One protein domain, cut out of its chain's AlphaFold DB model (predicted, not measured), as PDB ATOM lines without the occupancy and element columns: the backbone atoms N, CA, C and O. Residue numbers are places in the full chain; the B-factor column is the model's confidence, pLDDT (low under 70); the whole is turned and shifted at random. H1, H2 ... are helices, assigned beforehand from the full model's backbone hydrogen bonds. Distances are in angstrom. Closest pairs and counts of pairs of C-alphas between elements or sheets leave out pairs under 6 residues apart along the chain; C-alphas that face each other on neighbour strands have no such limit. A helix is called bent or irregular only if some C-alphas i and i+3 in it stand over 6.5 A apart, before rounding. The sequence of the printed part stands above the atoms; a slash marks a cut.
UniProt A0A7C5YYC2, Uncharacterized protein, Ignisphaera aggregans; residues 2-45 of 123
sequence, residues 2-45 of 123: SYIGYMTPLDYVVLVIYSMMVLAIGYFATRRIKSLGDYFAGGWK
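AT A GLANCE: This is residues 2 to 45 of the 123 residues of an uncharacterized protein of Ignisphaera aggregans (UniProt A0A7C5YYC2). A tail, residues 2 to 8, leads into one long, straight helix, H1, and a small irregular helix, H2, sits beyond its far end, so that the whole is a thin rod with a small head. The printed part has 44 residues with two named helices, H1 then H2, and no named strand; the class is all helix. It is extended, with a radius of gyration of the C-alphas of 17.7 A and spans of 54 by 17 by 14 A.

HOW THE PARTS SIT: Residues 2 to 28 stand free, of which 9 to 28 belong to H1, residues 9 to 30. A tight link of 5 residues joins H1 to H2, residues 36 to 44, and the two helices are apart. Every O i to N i+4 pair is within hydrogen-bond range in H1, but 3 of 5 in H2. H2 is irregular: C-alphas 40 and 43 are 7.8 A apart.

IN THESE COORDINATES: H1 runs 32.0 A from C-alpha 9 at (-35.611, 53.139, 43.600) to C-alpha 30 at (-12.529, 35.684, 30.047). H2 spans 11.5 A and ends with C-alpha 44 at (2.303, 41.871, 27.725).

THE WHOLE: The two C-alphas farthest apart, those of Ser 2 and Ser 35, are 54.9 A apart. The printed part has no cut. Its mean pLDDT is 87.2, and residues 2 to 5 are under 70.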
ATOM      1  N   SER A   2     -34.383  58.758  64.333       49.75
ATOM      2  CA  SER A   2     -34.811  58.187  63.032       49.75
ATOM      3  C   SER A   2     -34.786  59.081  61.769       49.75
ATOM      4  O   SER A   2     -35.815  59.428  61.208       49.75
ATOM      5  N   TYR A   3     -33.587  59.360  61.236       57.31
ATOM      6  CA  TYR A   3     -33.386  59.531  59.780       57.31
ATOM      7  C   TYR A   3     -32.910  58.185  59.224       57.31
ATOM      8  O   TYR A   3     -31.741  57.993  58.896       57.31
ATOM      9  N   ILE A   4     -33.796  57.192  59.223       61.69
ATOM     10  CA  ILE A   4     -33.520  55.948  58.506       61.69
ATOM     11  C   ILE A   4     -33.927  56.240  57.064       61.69
ATOM     12  O   ILE A   4     -35.078  56.046  56.682       61.69
ATOM     13  N   GLY A   5     -33.008  56.847  56.311       68.44
ATOM     14  CA  GLY A   5     -33.190  57.064  54.881       68.44
ATOM     15  C   GLY A   5     -33.321  55.706  54.208       68.44
ATOM     16  O   GLY A   5     -32.365  54.936  54.173       68.44
ATOM     17  N   TYR A   6     -34.522  55.381  53.748       81.12
ATOM     18  CA  TYR A   6     -34.759  54.196  52.935       81.12
ATOM     19  C   TYR A   6     -34.062  54.369  51.585       81.12
ATOM     20  O   TYR A   6     -33.981  55.479  51.058       81.12
ATOM     21  N   MET A   7     -33.557  53.268  51.025       86.06
ATOM     22  CA  MET A   7     -32.985  53.285  49.683       86.06
ATOM     23  C   MET A   7     -34.072  53.667  48.684       86.06
ATOM     24  O   MET A   7     -35.160  53.082  48.661       86.06
ATOM     25  N   THR A   8     -33.784  54.663  47.862       92.38
ATOM     26  CA  THR A   8     -34.682  55.076  46.794       92.38
ATOM     27  C   THR A   8     -34.624  54.059  45.651       92.38
ATOM     28  O   THR A   8     -33.619  53.363  45.481       92.38
ATOM     29  N   PRO A   9     -35.664  53.969  44.804       92.25
ATOM     30  CA  PRO A   9     -35.611  53.139  43.600       92.25
ATOM     31  C   PRO A   9     -34.405  53.450  42.698       92.25
ATOM     32  O   PRO A   9     -33.872  52.550  42.053       92.25
ATOM     33  N   LEU A  10     -33.938  54.704  42.688       94.12
ATOM     34  CA  LEU A  10     -32.760  55.124  41.932       94.12
ATOM     35  C   LEU A  10     -31.474  54.476  42.468       94.12
ATOM     36  O   LEU A  10     -30.655  54.023  41.672       94.12
ATOM     37  N   ASP A  11     -31.330  54.351  43.788       94.44
ATOM     38  CA  ASP A  11     -30.163  53.708  44.411       94.44
ATOM     39  C   ASP A  11     -30.055  52.233  44.001       94.44
ATOM     40  O   ASP A  11     -28.975  51.750  43.651       94.44
ATOM     41  N   TYR A  12     -31.189  51.525  43.969       94.94
ATOM     42  CA  TYR A  12     -31.243  50.139  43.498       94.94
ATOM     43  C   TYR A  12     -30.884  50.015  42.017       94.94
ATOM     44  O   TYR A  12     -30.134  49.113  41.643       94.94
ATOM     45  N   VAL A  13     -31.382  50.923  41.174       96.88
ATOM     46  CA  VAL A  13     -31.062  50.939  39.740       96.88
ATOM     47  C   VAL A  13     -29.562  51.135  39.523       96.88
ATOM     48  O   VAL A  13     -28.953  50.373  38.773       96.88
ATOM     49  N   VAL A  14     -28.945  52.104  40.205       96.62
ATOM     50  CA  VAL A  14     -27.499  52.357  40.107       96.62
ATOM     51  C   VAL A  14     -26.698  51.133  40.551       96.62
ATOM     52  O   VAL A  14     -25.760  50.739  39.857       96.62
ATOM     53  N   LEU A  15     -27.090  50.497  41.658       96.00
ATOM     54  CA  LEU A  15     -26.428  49.298  42.171       96.00
ATOM     55  C   LEU A  15     -26.490  48.148  41.160       96.00
ATOM     56  O   LEU A  15     -25.456  47.563  40.838       96.00
ATOM     57  N   VAL A  16     -27.671  47.865  40.606       97.44
ATOM     58  CA  VAL A  16     -27.851  46.797  39.611       97.44
ATOM     59  C   VAL A  16     -27.043  47.083  38.346       97.44
ATOM     60  O   VAL A  16     -26.347  46.192  37.862       97.44
ATOM     61  N   ILE A  17     -27.082  48.312  37.824       98.00
ATOM     62  CA  ILE A  17     -26.320  48.692  36.625       98.00
ATOM     63  C   ILE A  17     -24.818  48.521  36.863       98.00
ATOM     64  O   ILE A  17     -24.129  47.924  36.034       98.00
ATOM     65  N   TYR A  18     -24.307  48.997  38.000       97.44
ATOM     66  CA  TYR A  18     -22.896  48.861  38.348       97.44
ATOM     67  C   TYR A  18     -22.478  47.388  38.456       97.44
ATOM     68  O   TYR A  18     -21.489  46.982  37.843       97.44
ATOM     69  N   SER A  19     -23.255  46.566  39.168       97.44
ATOM     70  CA  SER A  19     -22.990  45.130  39.292       97.44
ATOM     71  C   SER A  19     -22.983  44.433  37.932       97.44
ATOM     72  O   SER A  19     -22.055  43.680  37.633       97.44
ATOM     73  N   MET A  20     -23.965  44.723  37.073       98.25
ATOM     74  CA  MET A  20     -24.033  44.160  35.722       98.25
ATOM     75  C   MET A  20     -22.847  44.587  34.857       98.25
ATOM     76  O   MET A  20     -22.310  43.767  34.113       98.25
ATOM     77  N   MET A  21     -22.390  45.835  34.973       98.06
ATOM     78  CA  MET A  21     -21.225  46.329  34.241       98.06
ATOM     79  C   MET A  21     -19.948  45.574  34.631       98.06
ATOM     80  O   MET A  21     -19.208  45.134  33.751       98.06
ATOM     81  N   VAL A  22     -19.701  45.369  35.930       96.25
ATOM     82  CA  VAL A  22     -18.527  44.619  36.411       96.25
ATOM     83  C   VAL A  22     -18.570  43.164  35.931       96.25
ATOM     84  O   VAL A  22     -17.567  42.655  35.428       96.25
ATOM     85  N   LEU A  23     -19.736  42.513  36.009       97.31
ATOM     86  CA  LEU A  23     -19.927  41.149  35.506       97.31
ATOM     87  C   LEU A  23     -19.708  41.058  33.992       97.31
ATOM     88  O   LEU A  23     -19.030  40.144  33.522       97.31
ATOM     89  N   ALA A  24     -20.232  42.019  33.228       97.56
ATOM     90  CA  ALA A  24     -20.049  42.077  31.784       97.56
ATOM     91  C   ALA A  24     -18.566  42.218  31.415       97.56
ATOM     92  O   ALA A  24     -18.074  41.468  30.571       97.56
ATOM     93  N   ILE A  25     -17.831  43.122  32.075       95.75
ATOM     94  CA  ILE A  25     -16.386  43.293  31.863       95.75
ATOM     95  C   ILE A  25     -15.641  41.988  32.158       95.75
ATOM     96  O   ILE A  25     -14.837  41.556  31.331       95.75
ATOM     97  N   GLY A  26     -15.939  41.331  33.284       93.75
ATOM     98  CA  GLY A  26     -15.342  40.043  33.641       93.75
ATOM     99  C   GLY A  26     -15.599  38.972  32.579       93.75
ATOM    100  O   GLY A  26     -14.666  38.333  32.097       93.75
ATOM    101  N   TYR A  27     -16.845  38.848  32.127       96.50
ATOM    102  CA  TYR A  27     -17.231  37.896  31.088       96.50
ATOM    103  C   TYR A  27     -16.521  38.149  29.747       96.50
ATOM    104  O   TYR A  27     -16.012  37.218  29.115       96.50
ATOM    105  N   PHE A  28     -16.445  39.408  29.307       94.69
ATOM    106  CA  PHE A  28     -15.720  39.768  28.087       94.69
ATOM    107  C   PHE A  28     -14.212  39.551  28.219       94.69
ATOM    108  O   PHE A  28     -13.576  39.155  27.240       94.69
ATOM    109  N   ALA A  29     -13.641  39.779  29.405       91.75
ATOM    110  CA  ALA A  29     -12.231  39.526  29.673       91.75
ATOM    111  C   ALA A  29     -11.907  38.031  29.558       91.75
ATOM    112  O   ALA A  29     -10.969  37.681  28.845       91.75
ATOM    113  N   THR A  30     -12.726  37.143  30.137       90.62
ATOM    114  CA  THR A  30     -12.529  35.684  30.047       90.62
ATOM    115  C   THR A  30     -12.471  35.194  28.601       90.62
ATOM    116  O   THR A  30     -11.625  34.373  28.263       90.62
ATOM    117  N   ARG A  31     -13.296  35.749  27.704       91.19
ATOM    118  CA  ARG A  31     -13.288  35.390  26.271       91.19
ATOM    119  C   ARG A  31     -11.997  35.765  25.533       91.19
ATOM    120  O   ARG A  31     -11.767  35.273  24.430       91.19
ATOM    121  N   ARG A  32     -11.175  36.660  26.090       87.12
ATOM    122  CA  ARG A  32      -9.908  37.105  25.485       87.12
ATOM    123  C   ARG A  32      -8.695  36.307  25.964       87.12
ATOM    124  O   ARG A  32      -7.625  36.464  25.383       87.12
ATOM    125  N   ILE A  33      -8.853  35.459  26.976       89.50
ATOM    126  CA  ILE A  33      -7.764  34.685  27.575       89.50
ATOM    127  C   ILE A  33      -7.611  33.383  26.786       89.50
ATOM    128  O   ILE A  33      -8.506  32.542  26.798       89.50
ATOM    129  N   LYS A  34      -6.490  33.226  26.071       87.50
ATOM    130  CA  LYS A  34      -6.189  32.020  25.275       87.50
ATOM    131  C   LYS A  34      -4.996  31.229  25.811       87.50
ATOM    132  O   LYS A  34      -4.803  30.084  25.421       87.50
ATOM    133  N   SER A  35      -4.201  31.834  26.691       85.81
ATOM    134  CA  SER A  35      -2.997  31.248  27.278       85.81
ATOM    135  C   SER A  35      -2.784  31.725  28.720       85.81
ATOM    136  O   SER A  35      -3.347  32.738  29.139       85.81
ATOM    137  N   LEU A  36      -1.920  31.032  29.476       79.00
ATOM    138  CA  LEU A  36      -1.512  31.463  30.822       79.00
ATOM    139  C   LEU A  36      -0.815  32.836  30.805       79.00
ATOM    140  O   LEU A  36      -0.994  33.630  31.726       79.00
ATOM    141  N   GLY A  37      -0.081  33.157  29.735       76.12
ATOM    142  CA  GLY A  37       0.530  34.478  29.558       76.12
ATOM    143  C   GLY A  37      -0.505  35.599  29.403       76.12
ATOM    144  O   GLY A  37      -0.310  36.698  29.924       76.12
ATOM    145  N   ASP A  38      -1.638  35.318  28.756       82.69
ATOM    146  CA  ASP A  38      -2.753  36.269  28.666       82.69
ATOM    147  C   ASP A  38      -3.443  36.461  30.021       82.69
ATOM    148  O   ASP A  38      -3.838  37.578  30.348       82.69
ATOM    149  N   TYR A  39      -3.547  35.393  30.819       83.69
ATOM    150  CA  TYR A  39      -4.153  35.428  32.151       83.69
ATOM    151  C   TYR A  39      -3.309  36.221  33.162       83.69
ATOM    152  O   TYR A  39      -3.840  37.069  33.873       83.69
ATOM    153  N   PHE A  40      -1.995  35.977  33.215       80.88
ATOM    154  CA  PHE A  40      -1.125  36.566  34.238       80.88
ATOM    155  C   PHE A  40      -0.479  37.895  33.837       80.88
ATOM    156  O   PHE A  40      -0.321  38.773  34.681       80.88
ATOM    157  N   ALA A  41      -0.098  38.058  32.568       76.50
ATOM    158  CA  ALA A  41       0.616  39.247  32.091       76.50
ATOM    159  C   ALA A  41      -0.243  40.139  31.178       76.50
ATOM    160  O   ALA A  41       0.269  41.102  30.601       76.50
ATOM    161  N   GLY A  42      -1.529  39.813  30.978       79.38
ATOM    162  CA  GLY A  42      -2.392  40.528  30.031       79.38
ATOM    163  C   GLY A  42      -1.844  40.498  28.599       79.38
ATOM    164  O   GLY A  42      -1.986  41.468  27.851       79.38
ATOM    165  N   GLY A  43      -1.121  39.428  28.248       76.94
ATOM    166  CA  GLY A  43      -0.462  39.266  26.953       76.94
ATOM    167  C   GLY A  43       0.666  40.272  26.710       76.94
ATOM    168  O   GLY A  43       0.963  40.566  25.555       76.94
ATOM    169  N   TRP A  44       1.252  40.841  27.773       77.06
ATOM    170  CA  TRP A  44       2.303  41.871  27.725       77.06
ATOM    171  C   TRP A  44       1.900  43.164  26.988       77.06
ATOM    172  O   TRP A  44       2.754  43.957  26.601       77.06
ATOM    173  N   LYS A  45       0.593  43.396  26.800       81.19
ATOM    174  CA  LYS A  45       0.034  44.551  26.066       81.19
ATOM    175  C   LYS A  45      -0.536  45.640  26.976       81.19
ATOM    176  O   LYS A  45      -1.054  46.639  26.482       81.19
TER     177      LYS A  45